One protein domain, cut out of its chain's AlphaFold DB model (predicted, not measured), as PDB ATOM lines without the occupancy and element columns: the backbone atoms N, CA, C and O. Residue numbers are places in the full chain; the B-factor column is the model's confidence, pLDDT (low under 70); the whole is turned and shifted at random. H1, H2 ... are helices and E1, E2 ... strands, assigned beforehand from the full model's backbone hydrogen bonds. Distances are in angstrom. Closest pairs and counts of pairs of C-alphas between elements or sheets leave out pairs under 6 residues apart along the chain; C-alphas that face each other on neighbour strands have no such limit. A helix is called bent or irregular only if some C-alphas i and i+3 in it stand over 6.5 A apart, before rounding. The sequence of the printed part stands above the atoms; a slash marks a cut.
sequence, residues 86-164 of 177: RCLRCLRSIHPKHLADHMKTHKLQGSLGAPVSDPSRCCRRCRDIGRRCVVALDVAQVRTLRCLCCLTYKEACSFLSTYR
ATOM      1  N   ARG A  86     121.876 219.418 291.933       96.56
ATOM      2  CA  ARG A  86     123.179 220.085 291.983       96.56
ATOM      3  C   ARG A  86     124.168 219.361 291.071       96.56
ATOM      4  O   ARG A  86     124.386 218.163 291.209       96.56
ATOM      5  N   CYS A  87     124.784 220.076 290.133       96.81
ATOM      6  CA  CYS A  87     125.874 219.515 289.337       96.81
ATOM      7  C   CYS A  87     127.124 219.322 290.205       96.81
ATOM      8  O   CYS A  87     127.603 220.285 290.788       96.81
ATOM      9  N   LEU A  88     127.722 218.130 290.220       95.88
ATOM     10  CA  LEU A  88     128.937 217.874 291.008       95.88
ATOM     11  C   LEU A  88     130.202 218.555 290.453       95.88
ATOM     12  O   LEU A  88     131.154 218.760 291.192       95.88
ATOM     13  N   ARG A  89     130.221 218.939 289.167       95.81
ATOM     14  CA  ARG A  89     131.394 219.577 288.536       95.81
ATOM     15  C   ARG A  89     131.467 221.080 288.779       95.81
ATOM     16  O   ARG A  89     132.550 221.601 288.996       95.81
ATOM     17  N   CYS A  90     130.337 221.784 288.693       97.00
ATOM     18  CA  CYS A  90     130.295 223.243 288.855       97.00
ATOM     19  C   CYS A  90     129.402 223.713 290.006       97.00
ATOM     20  O   CYS A  90     129.135 224.905 290.113       97.00
ATOM     21  N   LEU A  91     128.863 222.785 290.799       95.75
ATOM     22  CA  LEU A  91     128.049 223.026 291.996       95.75
ATOM     23  C   LEU A  91     126.766 223.850 291.788       95.75
ATOM     24  O   LEU A  91     126.117 224.207 292.769       95.75
ATOM     25  N   ARG A  92     126.361 224.096 290.533       96.00
ATOM     26  CA  ARG A  92     125.154 224.857 290.178       96.00
ATOM     27  C   ARG A  92     123.892 224.010 290.328       96.00
ATOM     28  O   ARG A  92     123.876 222.846 289.926       96.00
ATOM     29  N   SER A  93     122.823 224.628 290.825       95.75
ATOM     30  CA  SER A  93     121.488 224.027 290.938       95.75
ATOM     31  C   SER A  93     120.718 224.143 289.624       95.75
ATOM     32  O   SER A  93     120.382 225.240 289.173       95.75
ATOM     33  N   ILE A  94     120.416 223.009 289.001       95.19
ATOM     34  CA  ILE A  94     119.842 222.915 287.657       95.19
ATOM     35  C   ILE A  94     118.555 222.102 287.715       95.19
ATOM     36  O   ILE A  94     118.448 221.117 288.434       95.19
ATOM     37  N   HIS A  95     117.558 222.491 286.930       94.50
ATOM     38  CA  HIS A  95     116.347 221.686 286.795       94.50
ATOM     39  C   HIS A  95     116.688 220.332 286.131       94.50
ATOM     40  O   HIS A  95     117.338 220.354 285.082       94.50
ATOM     41  N   PRO A  96     116.208 219.180 286.643       93.75
ATOM     42  CA  PRO A  96     116.491 217.847 286.099       93.75
ATOM     43  C   PRO A  96     116.377 217.748 284.569       93.75
ATOM     44  O   PRO A  96     117.292 217.262 283.909       93.75
ATOM     45  N   LYS A  97     115.323 218.337 283.981       93.94
ATOM     46  CA  LYS A  97     115.078 218.382 282.526       93.94
ATOM     47  C   LYS A  97     116.202 219.016 281.693       93.94
ATOM     48  O   LYS A  97     116.271 218.814 280.488       93.94
ATOM     49  N   HIS A  98     117.063 219.820 282.312       95.31
ATOM     50  CA  HIS A  98     118.179 220.506 281.660       95.31
ATOM     51  C   HIS A  98     119.547 219.939 282.049       95.31
ATOM     52  O   HIS A  98     120.559 220.394 281.514       95.31
ATOM     53  N   LEU A  99     119.600 218.959 282.957       95.50
ATOM     54  CA  LEU A  99     120.857 218.398 283.446       95.50
ATOM     55  C   LEU A  99     121.660 217.747 282.312       95.50
ATOM     56  O   LEU A  99     122.866 217.955 282.222       95.50
ATOM     57  N   ALA A 100     120.992 217.034 281.403       96.62
ATOM     58  CA  ALA A 100     121.645 216.389 280.266       96.62
ATOM     59  C   ALA A 100     122.357 217.402 279.352       96.62
ATOM     60  O   ALA A 100     123.526 217.220 279.020       96.62
ATOM     61  N   ASP A 101     121.687 218.494 278.974       97.00
ATOM     62  CA  ASP A 101     122.293 219.539 278.138       97.00
ATOM     63  C   ASP A 101     123.406 220.285 278.876       97.00
ATOM     64  O   ASP A 101     124.447 220.590 278.295       97.00
ATOM     65  N   HIS A 102     123.241 220.494 280.179       97.38
ATOM     66  CA  HIS A 102     124.284 221.054 281.019       97.38
ATOM     67  C   HIS A 102     125.532 220.148 281.084       97.38
ATOM     68  O   HIS A 102     126.652 220.628 280.918       97.38
ATOM     69  N   MET A 103     125.378 218.827 281.211       97.81
ATOM     70  CA  MET A 103     126.508 217.889 281.157       97.81
ATOM     71  C   MET A 103     127.235 217.928 279.811       97.81
ATOM     72  O   MET A 103     128.463 217.850 279.770       97.81
ATOM     73  N   LYS A 104     126.508 218.130 278.707       97.62
ATOM     74  CA  LYS A 104     127.122 218.320 277.384       97.62
ATOM     75  C   LYS A 104     127.969 219.588 277.325       97.62
ATOM     76  O   LYS A 104     129.042 219.545 276.733       97.62
ATOM     77  N   THR A 105     127.555 220.683 277.973       98.19
ATOM     78  CA  THR A 105     128.398 221.893 278.032       98.19
ATOM     79  C   THR A 105     129.740 221.625 278.706       98.19
ATOM     80  O   THR A 105     130.762 222.050 278.182       98.19
ATOM     81  N   HIS A 106     129.772 220.821 279.774       98.06
ATOM     82  CA  HIS A 106     131.029 220.431 280.416       98.06
ATOM     83  C   HIS A 106     131.915 219.557 279.530       98.06
ATOM     84  O   HIS A 106     133.132 219.715 279.536       98.06
ATOM     85  N   LYS A 107     131.319 218.639 278.764       97.38
ATOM     86  CA  LYS A 107     132.060 217.824 277.792       97.38
ATOM     87  C   LYS A 107     132.711 218.698 276.715       97.38
ATOM     88  O   LYS A 107     133.893 218.533 276.441       97.38
ATOM     89  N   LEU A 108     131.957 219.654 276.165       97.75
ATOM     90  CA  LEU A 108     132.430 220.579 275.128       97.75
ATOM     91  C   LEU A 108     133.428 221.629 275.636       97.75
ATOM     92  O   LEU A 108     134.228 222.122 274.857       97.75
ATOM     93  N   GLN A 109     133.366 222.010 276.910       97.44
ATOM     94  CA  GLN A 109     134.374 222.886 277.518       97.44
ATOM     95  C   GLN A 109     135.675 222.147 277.850       97.44
ATOM     96  O   GLN A 109     136.700 222.791 278.045       97.44
ATOM     97  N   GLY A 110     135.620 220.818 277.967       95.56
ATOM     98  CA  GLY A 110     136.782 219.971 278.201       95.56
ATOM     99  C   GLY A 110     137.415 219.479 276.901       95.56
ATOM    100  O   GLY A 110     137.407 220.155 275.880       95.56
ATOM    101  N   SER A 111     137.927 218.251 276.936       95.31
ATOM    102  CA  SER A 111     138.667 217.628 275.833       95.31
ATOM    103  C   SER A 111     137.823 217.229 274.622       95.31
ATOM    104  O   SER A 111     138.386 216.873 273.595       95.31
ATOM    105  N   LEU A 112     136.489 217.256 274.720       96.94
ATOM    106  CA  LEU A 112     135.603 216.799 273.642       96.94
ATOM    107  C   LEU A 112     135.073 217.939 272.771       96.94
ATOM    108  O   LEU A 112     134.279 217.686 271.865       96.94
ATOM    109  N   GLY A 113     135.452 219.183 273.055       97.50
ATOM    110  CA  GLY A 113     135.109 220.328 272.225       97.50
ATOM    111  C   GLY A 113     136.249 220.724 271.303       97.50
ATOM    112  O   GLY A 113     137.400 220.771 271.722       97.50
ATOM    113  N   ALA A 114     135.917 221.084 270.068       97.88
ATOM    114  CA  ALA A 114     136.837 221.748 269.158       97.88
ATOM    115  C   ALA A 114     136.232 223.052 268.626       97.88
ATOM    116  O   ALA A 114     135.034 223.091 268.306       97.88
ATOM    117  N   PRO A 115     137.027 224.132 268.540       97.81
ATOM    118  CA  PRO A 115     136.599 225.346 267.871       97.81
ATOM    119  C   PRO A 115     136.475 225.093 266.365       97.81
ATOM    120  O   PRO A 115     137.321 224.448 265.756       97.81
ATOM    121  N   VAL A 116     135.428 225.640 265.755       96.88
ATOM    122  CA  VAL A 116     135.288 225.686 264.299       96.88
ATOM    123  C   VAL A 116     136.273 226.729 263.773       96.88
ATOM    124  O   VAL A 116     136.145 227.913 264.096       96.88
ATOM    125  N   SER A 117     137.267 226.285 263.000       93.94
ATOM    126  CA  SER A 117     138.347 227.139 262.485       93.94
ATOM    127  C   SER A 117     137.835 228.203 261.516       93.94
ATOM    128  O   SER A 117     138.242 229.361 261.603       93.94
ATOM    129  N   ASP A 118     136.917 227.824 260.625       94.19
ATOM    130  CA  ASP A 118     136.354 228.725 259.625       94.19
ATOM    131  C   ASP A 118     135.102 229.457 260.164       94.19
ATOM    132  O   ASP A 118     134.079 228.820 260.457       94.19
ATOM    133  N   PRO A 119     135.119 230.800 260.279       92.62
ATOM    134  CA  PRO A 119     133.953 231.566 260.713       92.62
ATOM    135  C   PRO A 119     132.752 231.433 259.765       92.62
ATOM    136  O   PRO A 119     131.611 231.588 260.212       92.62
ATOM    137  N   SER A 120     132.965 231.107 258.485       92.94
ATOM    138  CA  SER A 120     131.886 230.900 257.512       92.94
ATOM    139  C   SER A 120     131.011 229.693 257.878       92.94
ATOM    140  O   SER A 120     129.783 229.746 257.728       92.94
ATOM    141  N   ARG A 121     131.638 228.662 258.467       94.94
ATOM    142  CA  ARG A 121     131.035 227.394 258.901       94.94
ATOM    143  C   ARG A 121     130.431 227.445 260.299       94.94
ATOM    144  O   ARG A 121     129.856 226.457 260.747       94.94
ATOM    145  N   CYS A 122     130.536 228.567 261.010       96.62
ATOM    146  CA  CYS A 122     129.854 228.742 262.288       96.62
ATOM    147  C   CYS A 122     128.328 228.719 262.115       96.62
ATOM    148  O   CYS A 122     127.782 229.066 261.065       96.62
ATOM    149  N   CYS A 123     127.609 228.342 263.174       97.56
ATOM    150  CA  CYS A 123     126.155 228.424 263.152       97.56
ATOM    151  C   CYS A 123     125.725 229.891 262.972       97.56
ATOM    152  O   CYS A 123     126.397 230.804 263.462       97.56
ATOM    153  N   ARG A 124     124.592 230.118 262.295       97.38
ATOM    154  CA  ARG A 124     124.144 231.464 261.887       97.38
ATOM    155  C   ARG A 124     124.149 232.450 263.058       97.38
ATOM    156  O   ARG A 124     124.760 233.502 262.978       97.38
ATOM    157  N   ARG A 125     123.582 232.037 264.192       96.38
ATOM    158  CA  ARG A 125     123.490 232.853 265.405       96.38
ATOM    159  C   ARG A 125     124.851 233.258 265.976       96.38
ATOM    160  O   ARG A 125     125.038 234.414 266.331       96.38
ATOM    161  N   CYS A 126     125.790 232.320 266.094       97.56
ATOM    162  CA  CYS A 126     127.122 232.632 266.610       97.56
ATOM    163  C   CYS A 126     127.899 233.519 265.638       97.56
ATOM    164  O   CYS A 126     128.585 234.430 266.091       97.56
ATOM    165  N   ARG A 127     127.729 233.301 264.330       97.25
ATOM    166  CA  ARG A 127     128.306 234.151 263.289       97.25
ATOM    167  C   ARG A 127     127.781 235.587 263.374       97.25
ATOM    168  O   ARG A 127     128.592 236.504 263.389       97.25
ATOM    169  N   ASP A 128     126.471 235.772 263.540       96.31
ATOM    170  CA  ASP A 128     125.842 237.099 263.661       96.31
ATOM    171  C   ASP A 128     126.325 237.874 264.907       96.31
ATOM    172  O   ASP A 128     126.406 239.096 264.889       96.31
ATOM    173  N   ILE A 129     126.674 237.167 265.991       95.62
ATOM    174  CA  ILE A 129     127.207 237.762 267.235       95.62
ATOM    175  C   ILE A 129     128.747 237.904 267.182       95.62
ATOM    176  O   ILE A 129     129.356 238.438 268.106       95.62
ATOM    177  N   GLY A 130     129.408 237.407 266.130       95.69
ATOM    178  CA  GLY A 130     130.870 237.419 266.016       95.69
ATOM    179  C   GLY A 130     131.583 236.459 266.979       95.69
ATOM    180  O   GLY A 130     132.728 236.693 267.359       95.69
ATOM    181  N   ARG A 131     130.924 235.373 267.408       95.62
ATOM    182  CA  ARG A 131     131.505 234.344 268.288       95.62
ATOM    183  C   ARG A 131     131.863 233.085 267.507       95.62
ATOM    184  O   ARG A 131     131.080 232.604 266.689       95.62
ATOM    185  N   ARG A 132     133.010 232.481 267.830       96.25
ATOM    186  CA  ARG A 132     133.395 231.173 267.280       96.25
ATOM    187  C   ARG A 132     132.554 230.058 267.896       96.25
ATOM    188  O   ARG A 132     132.291 230.046 269.101       96.25
ATOM    189  N   CYS A 133     132.129 229.111 267.067       98.19
ATOM    190  CA  CYS A 133     131.462 227.908 267.551       98.19
ATOM    191  C   CYS A 133     132.489 226.945 268.145       98.19
ATOM    192  O   CYS A 133     133.510 226.687 267.524       98.19
ATOM    193  N   VAL A 134     132.177 226.361 269.302       98.38
ATOM    194  CA  VAL A 134     132.837 225.145 269.796       98.38
ATOM    195  C   VAL A 134     131.837 224.008 269.653       98.38
ATOM    196  O   VAL A 134     130.713 224.121 270.148       98.38
ATOM    197  N   VAL A 135     132.201 222.955 268.934       97.75
ATOM    198  CA  VAL A 135     131.346 221.798 268.629       97.75
ATOM    199  C   VAL A 135     131.997 220.514 269.131       97.75
ATOM    200  O   VAL A 135     133.150 220.534 269.551       97.75
ATOM    201  N   ALA A 136     131.253 219.408 269.147       96.94
ATOM    202  CA  ALA A 136     131.792 218.125 269.584       96.94
ATOM    203  C   ALA A 136     132.854 217.618 268.597       96.94
ATOM    204  O   ALA A 136     132.612 217.635 267.396       96.94
ATOM    205  N   LEU A 137     133.995 217.142 269.094       95.75
ATOM    206  CA  LEU A 137     134.945 216.368 268.291       95.75
ATOM    207  C   LEU A 137     134.317 215.046 267.855       95.75
ATOM    208  O   LEU A 137     134.361 214.716 266.676       95.75
ATOM    209  N   ASP A 138     133.692 214.351 268.810       93.69
ATOM    210  CA  ASP A 138     132.941 213.119 268.596       93.69
ATOM    211  C   ASP A 138     131.456 213.322 268.937       93.69
ATOM    212  O   ASP A 138     131.065 213.547 270.094       93.69
ATOM    213  N   VAL A 139     130.606 213.259 267.908       93.31
ATOM    214  CA  VAL A 139     129.159 213.474 268.052       93.31
ATOM    215  C   VAL A 139     128.498 212.319 268.805       93.31
ATOM    216  O   VAL A 139     127.559 212.567 269.572       93.31
ATOM    217  N   ALA A 140     128.979 211.085 268.646       91.25
ATOM    218  CA  ALA A 140     128.450 209.911 269.332       91.25
ATOM    219  C   ALA A 140     128.718 209.986 270.843       91.25
ATOM    220  O   ALA A 140     127.826 209.696 271.651       91.25
ATOM    221  N   GLN A 141     129.893 210.477 271.244       93.06
ATOM    222  CA  GLN A 141     130.279 210.581 272.656       93.06
ATOM    223  C   GLN A 141     129.564 211.719 273.411       93.06
ATOM    224  O   GLN A 141     129.183 211.580 274.587       93.06
ATOM    225  N   VAL A 142     129.366 212.874 272.763       94.81
ATOM    226  CA  VAL A 142     128.683 214.032 273.380       94.81
ATOM    227  C   VAL A 142     127.162 213.980 273.165       94.81
ATOM    228  O   VAL A 142     126.405 214.541 273.961       94.81
ATOM    229  N   ARG A 143     126.689 213.262 272.139       93.50
ATOM    230  CA  ARG A 143     125.274 213.150 271.736       93.50
ATOM    231  C   ARG A 143     124.627 214.509 271.438       93.50
ATOM    232  O   ARG A 143     123.514 214.809 271.884       93.50
ATOM    233  N   THR A 144     125.329 215.375 270.703       94.25
ATOM    234  CA  THR A 144     124.803 216.676 270.255       94.25
ATOM    235  C   THR A 144     125.497 217.195 269.002       94.25
ATOM    236  O   THR A 144     126.693 217.019 268.826       94.25
ATOM    237  N   LEU A 145     124.724 217.900 268.173       94.94
ATOM    238  CA  LEU A 145     125.203 218.683 267.024       94.94
ATOM    239  C   LEU A 145     125.145 220.197 267.291       94.94
ATOM    240  O   LEU A 145     125.421 221.016 266.424       94.94
ATOM    241  N   ARG A 146     124.687 220.607 268.478       97.06
ATOM    242  CA  ARG A 146     124.601 222.027 268.841       97.06
ATOM    243  C   ARG A 146     125.973 222.503 269.311       97.06
ATOM    244  O   ARG A 146     126.635 221.790 270.063       97.06
ATOM    245  N   CYS A 147     126.355 223.723 268.939       98.12
ATOM    246  CA  CYS A 147     127.557 224.346 269.483       98.12
ATOM    247  C   CYS A 147     127.385 224.715 270.969       98.12
ATOM    248  O   CYS A 147     126.265 224.906 271.457       98.12
ATOM    249  N   LEU A 148     128.507 224.864 271.675       98.25
ATOM    250  CA  LEU A 148     128.578 225.208 273.095       98.25
ATOM    251  C   LEU A 148     127.788 226.481 273.422       98.25
ATOM    252  O   LEU A 148     126.995 226.481 274.355       98.25
ATOM    253  N   CYS A 149     127.956 227.544 272.632       97.88
ATOM    254  CA  CYS A 149     127.264 228.815 272.849       97.88
ATOM    255  C   CYS A 149     125.737 228.621 272.831       97.88
ATOM    256  O   CYS A 149     125.056 228.956 273.797       97.88
ATOM    257  N   CYS A 150     125.190 227.997 271.783       97.75
ATOM    258  CA  CYS A 150     123.750 227.749 271.686       97.75
ATOM    259  C   CYS A 150     123.227 226.793 272.772       97.75
ATOM    260  O   CYS A 150     122.082 226.939 273.193       97.75
ATOM    261  N   LEU A 151     124.029 225.823 273.230       96.94
ATOM    262  CA  LEU A 151     123.663 224.962 274.363       96.94
ATOM    263  C   LEU A 151     123.580 225.756 275.670       96.94
ATOM    264  O   LEU A 151     122.578 225.654 276.375       96.94
ATOM    265  N   THR A 152     124.587 226.581 275.962       96.69
ATOM    266  CA  THR A 152     124.658 227.393 277.185       96.69
ATOM    267  C   THR A 152     123.500 228.383 277.280       96.69
ATOM    268  O   THR A 152     122.850 228.461 278.319       96.69
ATOM    269  N   TYR A 153     123.189 229.086 276.188       95.88
ATOM    270  CA  TYR A 153     122.091 230.061 276.150       95.88
ATOM    271  C   TYR A 153     120.730 229.445 275.805       95.88
ATOM    272  O   TYR A 153     119.746 230.166 275.668       95.88
ATOM    273  N   LYS A 154     120.660 228.116 275.653       95.19
ATOM    274  CA  LYS A 154     119.448 227.373 275.269       95.19
ATOM    275  C   LYS A 154     118.782 227.895 273.980       95.19
ATOM    276  O   LYS A 154     117.583 227.722 273.794       95.19
ATOM    277  N   GLU A 155     119.558 228.463 273.059       95.94
ATOM    278  CA  GLU A 155     119.073 228.999 271.779       95.94
ATOM    279  C   GLU A 155     119.088 227.939 270.663       95.94
ATOM    280  O   GLU A 155     119.866 226.978 270.692       95.94
ATOM    281  N   ALA A 156     118.258 228.118 269.632       95.44
ATOM    282  CA  ALA A 156     118.274 227.251 268.457       95.44
ATOM    283  C   ALA A 156     119.632 227.328 267.734       95.44
ATOM    284  O   ALA A 156     120.164 228.408 267.481       95.44
ATOM    285  N   CYS A 157     120.201 226.170 267.392       97.25
ATOM    286  CA  CYS A 157     121.465 226.081 266.665       97.25
ATOM    287  C   CYS A 157     121.189 225.624 265.234       97.25
ATOM    288  O   CYS A 157     120.612 224.551 265.053       97.25
ATOM    289  N   SER A 158     121.630 226.386 264.229       97.00
ATOM    290  CA  SER A 158     121.391 226.041 262.817       97.00
ATOM    291  C   SER A 158     122.024 224.707 262.407       97.00
ATOM    292  O   SER A 158     121.498 224.023 261.541       97.00
ATOM    293  N   PHE A 159     123.089 224.267 263.084       94.94
ATOM    294  CA  PHE A 159     123.670 222.937 262.872       94.94
ATOM    295  C   PHE A 159     122.685 221.799 263.118       94.94
ATOM    296  O   PHE A 159     122.759 220.771 262.454       94.94
ATOM    297  N   LEU A 160     121.739 221.976 264.045       93.38
ATOM    298  CA  LEU A 160     120.756 220.943 264.335       93.38
ATOM    299  C   LEU A 160     119.820 220.713 263.148       93.38
ATOM    300  O   LEU A 160     119.474 219.569 262.894       93.38
ATOM    301  N   SER A 161     119.423 221.771 262.434       92.62
ATOM    302  CA  SER A 161     118.613 221.652 261.219       92.62
ATOM    303  C   SER A 161     119.444 221.192 260.025       92.62
ATOM    304  O   SER A 161     118.992 220.332 259.280       92.62
ATOM    305  N   THR A 162     120.664 221.713 259.866       91.81
ATOM    306  CA  THR A 162     121.526 221.405 258.714       91.81
ATOM    307  C   THR A 162     122.031 219.962 258.734       91.81
ATOM    308  O   THR A 162     122.029 219.297 257.707       91.81
ATOM    309  N   TYR A 163     122.425 219.453 259.903       89.06
ATOM    310  CA  TYR A 163     123.093 218.153 260.032       89.06
ATOM    311  C   TYR A 163     122.223 217.092 260.713       89.06
ATOM    312  O   TYR A 163     122.732 216.054 261.133       89.06
ATOM    313  N   ARG A 164     120.904 217.319 260.837       86.31
ATOM    314  CA  ARG A 164     119.990 216.389 261.532       86.31
ATOM    315  C   ARG A 164     120.118 214.955 261.019       86.31
ATOM    316  O   ARG A 164     120.139 214.025 261.823       86.31
TER     317      ARG A 164
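AT A GLANCE: This is residues 86 to 164 of the 177 residues of an uncharacterized protein of Cordyceps sp. RAO-2017 (UniProt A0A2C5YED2). One helix, H1, runs inward from a loop of residues 86 to 95 at one end of an elongated body, and its later part packs on the short helix H4 in the middle, close to a tiny ribbon of two strands, E1 and E2. The short helix H3 sits beside that same part of H1, while the short helices H2 and H5 lie toward the other end, with much of the rest in loops. The printed part has 79 residues, with five named helices and two named strands in the order H1, E1, H2, E2, H3, H4, H5; the strands form one antiparallel sheet, E1 - E2. The class is mostly helix, though under half of the residues, 39 of 79, are in named elements. The whole is compact, with a radius of gyration of the C-alphas of 12.5 A, and spans 37 by 22 by 21 A.

HOW THE PARTS SIT: H1, residues 96 to 109, touches H4, residues 148 to 152, with the C-alphas of Thr 105 and Leu 148 closest at 5.9 A. With residues 104 to 108 alone, H1 only just touches H3, residues 139 to 142, by 3 pairs of C-alphas within 8 A; the closest are Lys 104 and Val 142, 6.1 A apart. E1, residues 113 to 115, and E2, residues 134 to 136, are antiparallel neighbours at 138 degrees, with N 114 and O 135 within hydrogen-bond range at 2.9 A. The closest C-alphas of H1 and E2 are those of Leu 108 and Ala 136, 6.1 A apart; those of E2 and H4 are Val 134 and Leu 148, at 5.4 A. H2, residues 124 to 128, is close to H4 but not clearly touching, with the C-alphas of Cys 126 and Cys 149 closest at 7.3 A. H2 is likewise close to H5, residues 158 to 162, but not clearly touching, with Arg 124 and Ser 158 closest at 6.2 A between C-alphas. H1 and H5 are apart. Every O i to N i+4 pair is within hydrogen-bond range in H2, H4 and H5, and 8 of 10 are in H1; H3 is too short for such a pair, and its one O i to N i+3 pair is not within range.

IN THESE COORDINATES: H1 begins at C-alpha 96, (116.491, 217.847, 286.099), and is 20.5 A long; it is irregular, with C-alphas 97 and 100 lying 7.2 A apart. E1 is 6.8 A long, H2 6.1 A, E2 7.1 A, H3 5.4 A and H4 6.1 A. H5, 6.2 A long, ends at C-alpha 162, (121.526, 221.405, 258.714).

THE WHOLE: The two C-alphas farthest apart are those of Arg 86 and Ser 120, at 37.2 A. The printed part has no cut and no long link; E1 to H2 is short, and the other links are tight. The mean pLDDT of the printed part is 95.8, and no printed residue is under 70.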